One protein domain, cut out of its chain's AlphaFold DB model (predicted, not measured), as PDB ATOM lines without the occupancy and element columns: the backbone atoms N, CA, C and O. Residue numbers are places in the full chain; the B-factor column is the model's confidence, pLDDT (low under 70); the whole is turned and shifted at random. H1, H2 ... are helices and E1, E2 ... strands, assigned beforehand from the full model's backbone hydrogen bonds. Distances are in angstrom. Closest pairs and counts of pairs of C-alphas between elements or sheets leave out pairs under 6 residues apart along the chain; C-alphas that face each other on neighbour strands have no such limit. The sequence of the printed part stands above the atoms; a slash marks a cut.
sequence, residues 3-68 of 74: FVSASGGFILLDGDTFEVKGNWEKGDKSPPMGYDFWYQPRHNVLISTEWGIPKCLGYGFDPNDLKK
ATOM      1  N   PHE A   3     -36.251  25.383  25.455       62.81
ATOM      2  CA  PHE A   3     -35.563  26.538  24.859       62.81
ATOM      3  C   PHE A   3     -34.992  26.184  23.484       62.81
ATOM      4  O   PHE A   3     -34.605  25.038  23.265       62.81
ATOM      5  N   VAL A   4     -34.913  27.172  22.589       62.19
ATOM      6  CA  VAL A   4     -34.262  27.059  21.272       62.19
ATOM      7  C   VAL A   4     -32.753  27.272  21.410       62.19
ATOM      8  O   VAL A   4     -32.305  28.239  22.022       62.19
ATOM      9  N   SER A   5     -31.977  26.371  20.815       60.69
ATOM     10  CA  SER A   5     -30.531  26.457  20.611       60.69
ATOM     11  C   SER A   5     -30.212  27.158  19.288       60.69
ATOM     12  O   SER A   5     -30.999  27.121  18.344       60.69
ATOM     13  N   ALA A   6     -29.014  27.740  19.182       58.91
ATOM     14  CA  ALA A   6     -28.541  28.435  17.981       58.91
ATOM     15  C   ALA A   6     -28.523  27.553  16.718       58.91
ATOM     16  O   ALA A   6     -28.620  28.069  15.609       58.91
ATOM     17  N   SER A   7     -28.419  26.235  16.886       62.22
ATOM     18  CA  SER A   7     -28.455  25.249  15.805       62.22
ATOM     19  C   SER A   7     -29.859  24.695  15.543       62.22
ATOM     20  O   SER A   7     -29.960  23.578  15.069       62.22
ATOM     21  N   GLY A   8     -30.931  25.377  15.966       67.12
ATOM     22  CA  GLY A   8     -32.317  24.910  15.804       67.12
ATOM     23  C   GLY A   8     -32.786  23.855  16.806       67.12
ATOM     24  O   GLY A   8     -33.977  23.560  16.866       67.12
ATOM     25  N   GLY A   9     -31.873  23.340  17.630       75.56
ATOM     26  CA  GLY A   9     -32.157  22.290  18.600       75.56
ATOM     27  C   GLY A   9     -33.025  22.746  19.779       75.56
ATOM     28  O   GLY A   9     -32.809  23.833  20.311       75.56
ATOM     29  N   PHE A  10     -33.942  21.917  20.276       81.31
ATOM     30  CA  PHE A  10     -34.724  22.226  21.487       81.31
ATOM     31  C   PHE A  10     -34.162  21.543  22.729       81.31
ATOM     32  O   PHE A  10     -34.115  20.316  22.790       81.31
ATOM     33  N   ILE A  11     -33.815  22.316  23.757       83.69
ATOM     34  CA  ILE A  11     -33.315  21.808  25.042       83.69
ATOM     35  C   ILE A  11     -34.471  21.694  26.033       83.69
ATOM     36  O   ILE A  11     -35.232  22.644  26.198       83.69
ATOM     37  N   LEU A  12     -34.583  20.562  26.728       85.69
ATOM     38  CA  LEU A  12     -35.500  20.371  27.846       85.69
ATOM     39  C   LEU A  12     -34.795  20.657  29.165       85.69
ATOM     40  O   LEU A  12     -33.762  20.064  29.470       85.69
ATOM     41  N   LEU A  13     -35.426  21.488  29.986       86.44
ATOM     42  CA  LEU A  13     -35.058  21.693  31.380       86.44
ATOM     43  C   LEU A  13     -36.048  21.009  32.317       86.44
ATOM     44  O   LEU A  13     -37.268  21.028  32.075       86.44
ATOM     45  N   ASP A  14     -35.509  20.461  33.403       84.38
ATOM     46  CA  ASP A  14     -36.280  20.090  34.581       84.38
ATOM     47  C   ASP A  14     -37.027  21.310  35.147       84.38
ATOM     48  O   ASP A  14     -36.533  22.436  35.091       84.38
ATOM     49  N   GLY A  15     -38.255  21.098  35.620       84.31
ATOM     50  CA  GLY A  15     -39.102  22.181  36.125       84.31
ATOM     51  C   GLY A  15     -38.746  22.636  37.539       84.31
ATOM     52  O   GLY A  15     -39.057  23.771  37.886       84.31
ATOM     53  N   ASP A  16     -38.086  21.778  38.315       87.75
ATOM     54  CA  ASP A  16     -37.790  21.992  39.728       87.75
ATOM     55  C   ASP A  16     -36.310  22.332  39.938       87.75
ATOM     56  O   ASP A  16     -35.982  23.243  40.699       87.75
ATOM     57  N   THR A  17     -35.402  21.636  39.242       89.88
ATOM     58  CA  THR A  17     -33.946  21.840  39.385       89.88
ATOM     59  C   THR A  17     -33.343  22.758  38.324       89.88
ATOM     60  O   THR A  17     -32.207  23.200  38.483       89.88
ATOM     61  N   PHE A  18     -34.080  23.048  37.245       83.88
ATOM     62  CA  PHE A  18     -33.582  23.742  36.045       83.88
ATOM     63  C   PHE A  18     -32.389  23.056  35.359       83.88
ATOM     64  O   PHE A  18     -31.747  23.646  34.489       83.88
ATOM     65  N   GLU A  19     -32.102  21.799  35.698       88.50
ATOM     66  CA  GLU A  19     -31.051  21.029  35.044       88.50
ATOM     67  C   GLU A  19     -31.458  20.622  33.625       88.50
ATOM     68  O   GLU A  19     -32.632  20.382  33.318       88.50
ATOM     69  N   VAL A  20     -30.463  20.523  32.744       86.50
ATOM     70  CA  VAL A  20     -30.656  20.104  31.355       86.50
ATOM     71  C   VAL A  20     -30.944  18.604  31.307       86.50
ATOM     72  O   VAL A  20     -30.086  17.787  31.627       86.50
ATOM     73  N   LYS A  21     -32.143  18.234  30.844       85.62
ATOM     74  CA  LYS A  21     -32.541  16.836  30.610       85.62
ATOM     75  C   LYS A  21     -32.052  16.282  29.273       85.62
ATOM     76  O   LYS A  21     -32.023  15.069  29.094       85.62
ATOM     77  N   GLY A  22     -31.691  17.161  28.342       84.06
ATOM     78  CA  GLY A  22     -31.250  16.815  26.992       84.06
ATOM     79  C   GLY A  22     -32.094  17.500  25.923       84.06
ATOM     80  O   GLY A  22     -32.781  18.482  26.209       84.06
ATOM     81  N   ASN A  23     -32.046  16.978  24.698       82.81
ATOM     82  CA  ASN A  23     -32.736  17.569  23.554       82.81
ATOM     83  C   ASN A  23     -34.102  16.911  23.298       82.81
ATOM     84  O   ASN A  23     -34.315  15.738  23.606       82.81
ATOM     85  N   TRP A  24     -35.035  17.674  22.727       78.38
ATOM     86  CA  TRP A  24     -36.360  17.194  22.318       78.38
ATOM     87  C   TRP A  24     -36.291  16.334  21.060       78.38
ATOM     88  O   TRP A  24     -37.044  15.366  20.925       78.38
ATOM     89  N   GLU A  25     -35.402  16.691  20.133       78.56
ATOM     90  CA  GLU A  25     -35.192  15.931  18.908       78.56
ATOM     91  C   GLU A  25     -34.733  14.509  19.223       78.56
ATOM     92  O   GLU A  25     -33.849  14.273  20.046       78.56
ATOM     93  N   LYS A  26     -35.346  13.546  18.536       71.81
ATOM     94  CA  LYS A  26     -34.982  12.134  18.624       71.81
ATOM     95  C   LYS A  26     -34.326  11.720  17.307       71.81
ATOM     96  O   LYS A  26     -34.989  11.721  16.272       71.81
ATOM     97  N   GLY A  27     -33.053  11.325  17.364       69.88
ATOM     98  CA  GLY A  27     -32.272  10.862  16.207       69.88
ATOM     99  C   GLY A  27     -31.594  11.991  15.422       69.88
ATOM    100  O   GLY A  27     -31.450  13.098  15.925       69.88
ATOM    101  N   ASP A  28     -31.203  11.712  14.177       65.31
ATOM    102  CA  ASP A  28     -30.344  12.593  13.357       65.31
ATOM    103  C   ASP A  28     -31.073  13.790  12.719       65.31
ATOM    104  O   ASP A  28     -30.512  14.514  11.898       65.31
ATOM    105  N   LYS A  29     -32.352  13.991  13.049       66.44
ATOM    106  CA  LYS A  29     -33.180  15.062  12.483       66.44
ATOM    107  C   LYS A  29     -33.222  16.244  13.442       66.44
ATOM    108  O   LYS A  29     -34.199  16.404  14.168       66.44
ATOM    109  N   SER A  30     -32.160  17.043  13.429       69.06
ATOM    110  CA  SER A  30     -32.146  18.365  14.058       69.06
ATOM    111  C   SER A  30     -32.491  19.426  13.004       69.06
ATOM    112  O   SER A  30     -32.002  19.316  11.872       69.06
ATOM    113  N   PRO A  31     -33.356  20.409  13.309       71.44
ATOM    114  CA  PRO A  31     -33.596  21.528  12.404       71.44
ATOM    115  C   PRO A  31     -32.286  22.289  12.171       71.44
ATOM    116  O   PRO A  31     -31.508  22.424  13.106       71.44
ATOM    117  N   PRO A  32     -32.015  22.816  10.969       69.88
ATOM    118  CA  PRO A  32     -30.803  23.599  10.728       69.88
ATOM    119  C   PRO A  32     -30.819  24.955  11.455       69.88
ATOM    120  O   PRO A  32     -29.756  25.513  11.735       69.88
ATOM    121  N   MET A  33     -32.005  25.499  11.750       69.81
ATOM    122  CA  MET A  33     -32.199  26.779  12.434       69.81
ATOM    123  C   MET A  33     -33.429  26.739  13.343       69.81
ATOM    124  O   MET A  33     -34.278  25.862  13.233       69.81
ATOM    125  N   GLY A  34     -33.537  27.704  14.256       73.62
ATOM    126  CA  GLY A  34     -34.702  27.857  15.123       73.62
ATOM    127  C   GLY A  34     -34.855  29.297  15.588       73.62
ATOM    128  O   GLY A  34     -33.866  30.013  15.744       73.62
ATOM    129  N   TYR A  35     -36.099  29.725  15.788       73.31
ATOM    130  CA  TYR A  35     -36.430  31.053  16.300       73.31
ATOM    131  C   TYR A  35     -37.475  30.973  17.409       73.31
ATOM    132  O   TYR A  35     -37.133  31.129  18.580       73.31
ATOM    133  N   ASP A  36     -38.726  30.684  17.050       77.06
ATOM    134  CA  ASP A  36     -39.838  30.593  17.993       77.06
ATOM    135  C   ASP A  36     -40.444  29.190  17.967       77.06
ATOM    136  O   ASP A  36     -40.305  28.443  16.990       77.06
ATOM    137  N   PHE A  37     -41.106  28.808  19.052       81.81
ATOM    138  CA  PHE A  37     -41.774  27.522  19.139       81.81
ATOM    139  C   PHE A  37     -43.021  27.574  20.008       81.81
ATOM    140  O   PHE A  37     -43.108  28.286  21.005       81.81
ATOM    141  N   TRP A  38     -43.976  26.719  19.659       82.50
ATOM    142  CA  TRP A  38     -45.159  26.473  20.459       82.50
ATOM    143  C   TRP A  38     -45.294  24.985  20.741       82.50
ATOM    144  O   TRP A  38     -45.270  24.150  19.834       82.50
ATOM    145  N   TYR A  39     -45.470  24.647  22.016       83.81
ATOM    146  CA  TYR A  39     -45.726  23.278  22.439       83.81
ATOM    147  C   TYR A  39     -47.206  23.078  22.764       83.81
ATOM    148  O   TYR A  39     -47.797  23.853  23.515       83.81
ATOM    149  N   GLN A  40     -47.809  22.025  22.211       86.56
ATOM    150  CA  GLN A  40     -49.196  21.639  22.455       86.56
ATOM    151  C   GLN A  40     -49.260  20.366  23.323       86.56
ATOM    152  O   GLN A  40     -49.177  19.255  22.788       86.56
ATOM    153  N   PRO A  41     -49.490  20.481  24.650       84.50
ATOM    154  CA  PRO A  41     -49.379  19.348  25.574       84.50
ATOM    155  C   PRO A  41     -50.376  18.216  25.310       84.50
ATOM    156  O   PRO A  41     -50.037  17.049  25.461       84.50
ATOM    157  N   ARG A  42     -51.603  18.543  24.879       86.56
ATOM    158  CA  ARG A  42     -52.667  17.546  24.631       86.56
ATOM    159  C   ARG A  42     -52.372  16.612  23.461       86.56
ATOM    160  O   ARG A  42     -52.923  15.522  23.407       86.56
ATOM    161  N   HIS A  43     -51.535  17.059  22.533       83.94
ATOM    162  CA  HIS A  43     -51.203  16.313  21.323       83.94
ATOM    163  C   HIS A  43     -49.733  15.890  21.290       83.94
ATOM    164  O   HIS A  43     -49.344  15.168  20.379       83.94
ATOM    165  N   ASN A  44     -48.934  16.303  22.283       82.75
ATOM    166  CA  ASN A  44     -47.497  16.048  22.345       82.75
ATOM    167  C   ASN A  44     -46.771  16.491  21.056       82.75
ATOM    168  O   ASN A  44     -45.903  15.791  20.541       82.75
ATOM    169  N   VAL A  45     -47.173  17.647  20.514       83.12
ATOM    170  CA  VAL A  45     -46.605  18.232  19.291       83.12
ATOM    171  C   VAL A  45     -45.879  19.522  19.645       83.12
ATOM    172  O   VAL A  45     -46.436  20.374  20.339       83.12
ATOM    173  N   LEU A  46     -44.655  19.663  19.140       82.50
ATOM    174  CA  LEU A  46     -43.888  20.904  19.142       82.50
ATOM    175  C   LEU A  46     -43.851  21.439  17.711       82.50
ATOM    176  O   LEU A  46     -43.513  20.702  16.785       82.50
ATOM    177  N   ILE A  47     -44.233  22.699  17.541       82.38
ATOM    178  CA  ILE A  47     -44.169  23.425  16.272       82.38
ATOM    179  C   ILE A  47     -43.090  24.486  16.429       82.38
ATOM    180  O   ILE A  47     -43.104  25.209  17.423       82.38
ATOM    181  N   SER A  48     -42.186  24.590  15.460       79.81
ATOM    182  CA  SER A  48     -41.124  25.591  15.450       79.81
ATOM    183  C   SER A  48     -41.123  26.400  14.167       79.81
ATOM    184  O   SER A  48     -41.504  25.910  13.103       79.81
ATOM    185  N   THR A  49     -40.682  27.644  14.276       76.62
ATOM    186  CA  THR A  49     -40.371  28.504  13.139       76.62
ATOM    187  C   THR A  49     -38.869  28.718  13.061       76.62
ATOM    188  O   THR A  49     -38.154  28.696  14.065       76.62
ATOM    189  N   GLU A  50     -38.394  28.923  11.842       74.69
ATOM    190  CA  GLU A  50     -37.012  29.286  11.568       74.69
ATOM    191  C   GLU A  50     -36.966  30.780  11.234       74.69
ATOM    192  O   GLU A  50     -37.851  31.308  10.558       74.69
ATOM    193  N   TRP A  51     -35.934  31.469  11.718       67.62
ATOM    194  CA  TRP A  51     -35.548  32.790  11.223       67.62
ATOM    195  C   TRP A  51     -34.093  32.693  10.769       67.62
ATOM    196  O   TRP A  51     -33.545  31.619  10.557       67.62
ATOM    197  N   GLY A  52     -33.475  33.834  10.572       65.88
ATOM    198  CA  GLY A  52     -32.212  33.995   9.901       65.88
ATOM    199  C   GLY A  52     -31.080  33.900  10.895       65.88
ATOM    200  O   GLY A  52     -31.245  34.037  12.109       65.88
ATOM    201  N   ILE A  53     -29.899  33.700  10.338       68.50
ATOM    202  CA  ILE A  53     -28.672  33.554  11.100       68.50
ATOM    203  C   ILE A  53     -28.460  34.831  11.935       68.50
ATOM    204  O   ILE A  53     -28.510  35.933  11.376       68.50
ATOM    205  N   PRO A  54     -28.160  34.723  13.245       66.69
ATOM    206  CA  PRO A  54     -27.970  35.882  14.121       66.69
ATOM    207  C   PRO A  54     -26.978  36.922  13.581       66.69
ATOM    208  O   PRO A  54     -27.141  38.114  13.812       66.69
ATOM    209  N   LYS A  55     -25.982  36.484  12.801       66.06
ATOM    210  CA  LYS A  55     -24.992  37.348  12.144       66.06
ATOM    211  C   LYS A  55     -25.605  38.342  11.144       66.06
ATOM    212  O   LYS A  55     -25.081  39.443  11.022       66.06
ATOM    213  N   CYS A  56     -26.691  37.972  10.469       62.94
ATOM    214  CA  CYS A  56     -27.390  38.820   9.495       62.94
ATOM    215  C   CYS A  56     -28.449  39.724  10.147       62.94
ATOM    216  O   CYS A  56     -28.853  40.724   9.574       62.94
ATOM    217  N   LEU A  57     -28.926  39.379  11.346       62.47
ATOM    218  CA  LEU A  57     -30.034  40.092  11.997       62.47
ATOM    219  C   LEU A  57     -29.595  40.937  13.197       62.47
ATOM    220  O   LEU A  57     -30.281  41.890  13.560       62.47
ATOM    221  N   GLY A  58     -28.453  40.615  13.808       64.62
ATOM    222  CA  GLY A  58     -27.969  41.259  15.031       64.62
ATOM    223  C   GLY A  58     -27.510  42.710  14.859       64.62
ATOM    224  O   GLY A  58     -27.440  43.436  15.846       64.62
ATOM    225  N   TYR A  59     -27.228  43.146  13.627       73.50
ATOM    226  CA  TYR A  59     -26.727  44.495  13.321       73.50
ATOM    227  C   TYR A  59     -27.743  45.380  12.575       73.50
ATOM    228  O   TYR A  59     -27.397  46.474  12.131       73.50
ATOM    229  N   GLY A  60     -29.001  44.940  12.479       67.19
ATOM    230  CA  GLY A  60     -30.043  45.594  11.687       67.19
ATOM    231  C   GLY A  60     -30.199  44.971  10.299       67.19
ATOM    232  O   GLY A  60     -29.314  44.285   9.803       67.19
ATOM    233  N   PHE A  61     -31.368  45.177   9.690       73.44
ATOM    234  CA  PHE A  61     -31.706  44.589   8.395       73.44
ATOM    235  C   PHE A  61     -30.931  45.267   7.251       73.44
ATOM    236  O   PHE A  61     -31.178  46.437   6.953       73.44
ATOM    237  N   ASP A  62     -30.041  44.524   6.587       75.81
ATOM    238  CA  ASP A  62     -29.386  44.931   5.337       75.81
ATOM    239  C   ASP A  62     -30.032  44.201   4.137       75.81
ATOM    240  O   ASP A  62     -29.942  42.974   4.034       75.81
ATOM    241  N   PRO A  63     -30.650  44.915   3.176       78.75
ATOM    242  CA  PRO A  63     -31.180  44.319   1.947       78.75
ATOM    243  C   PRO A  63     -30.158  43.518   1.122       78.75
ATOM    244  O   PRO A  63     -30.553  42.695   0.293       78.75
ATOM    245  N   ASN A  64     -28.854  43.744   1.305       77.06
ATOM    246  CA  ASN A  64     -27.806  42.970   0.639       77.06
ATOM    247  C   ASN A  64     -27.677  41.542   1.186       77.06
ATOM    248  O   ASN A  64     -27.239  40.661   0.444       77.06
ATOM    249  N   ASP A  65     -28.107  41.281   2.423       70.69
ATOM    250  CA  ASP A  65     -28.099  39.932   2.996       70.69
ATOM    251  C   ASP A  65     -29.139  39.021   2.333       70.69
ATOM    252  O   ASP A  65     -28.912  37.821   2.205       70.69
ATOM    253  N   LEU A  66     -30.221  39.585   1.782       68.50
ATOM    254  CA  LEU A  66     -31.187  38.828   0.975       68.50
ATOM    255  C   LEU A  66     -30.579  38.294  -0.330       68.50
ATOM    256  O   LEU A  66     -31.032  37.279  -0.852       68.50
ATOM    257  N   LYS A  67     -29.562  38.975  -0.875       64.94
ATOM    258  CA  LYS A  67     -28.888  38.572  -2.121       64.94
ATOM    259  C   LYS A  67     -27.799  37.525  -1.898       64.94
ATOM    260  O   LYS A  67     -27.415  36.865  -2.855       64.94
ATOM    261  N   LYS A  68     -27.320  37.370  -0.660       62.59
ATOM    262  CA  LYS A  68     -26.329  36.359  -0.252       62.59
ATOM    263  C   LYS A  68     -26.953  34.999   0.073       62.59
ATOM    264  O   LYS A  68     -26.314  34.193   0.747       62.59
TER     265      LYS A  68
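This is residues 3 to 68 of the 74 residues of an uncharacterized protein of Patagioenas fasciata monilis (UniProt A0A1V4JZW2). With little regular structure, two small strand hairpins, E1 with E2 and E3 with E4, lie toward one end of an elongated shape, and a tail with two short helices, H1 then H2, makes the other. The printed part has 66 residues, 24 in named elements, class mixed; both two-stranded sheets are antiparallel. It is loose, radius of gyration of the C-alphas 14.7 A, spanning 44 by 25 by 23 A.

E1, residues 10 to 13, begins at C-alpha 10 (-34.724, 22.226, 21.487) and measures 9.9 A; E2, residues 20 to 23, 8.5 A. E3, residues 37 to 40, measures 10.0 A; E4, residues 45 to 48, 9.9 A. H1, residues 54 to 57, and H2, residues 65 to 68, measure 5.1 A each; C-alpha 68 is at (-26.329, 36.359, -0.252).

Hairpin E1 and E2 is antiparallel at 157 degrees, N 12 and O 22 2.8 A apart. Hairpin E3 and E4 is antiparallel at 166 degrees, N 38 and O 47 2.8 A apart. E1 and E3 are apart. H1 and H2 are close but not clearly touching, closest C-alphas Cys 56 and Asp 65, 6.6 A. Both are too short for O i to N i+4 pairs; each has its one O i to N i+3 pair within range.

The farthest C-alphas, Asp 16 and Lys 67, are 45.9 A apart. The printed part has no cut. The E2 to E3 link is long, 13 residues. pLDDT is under 70 at 24 residues, among them 51 to 58.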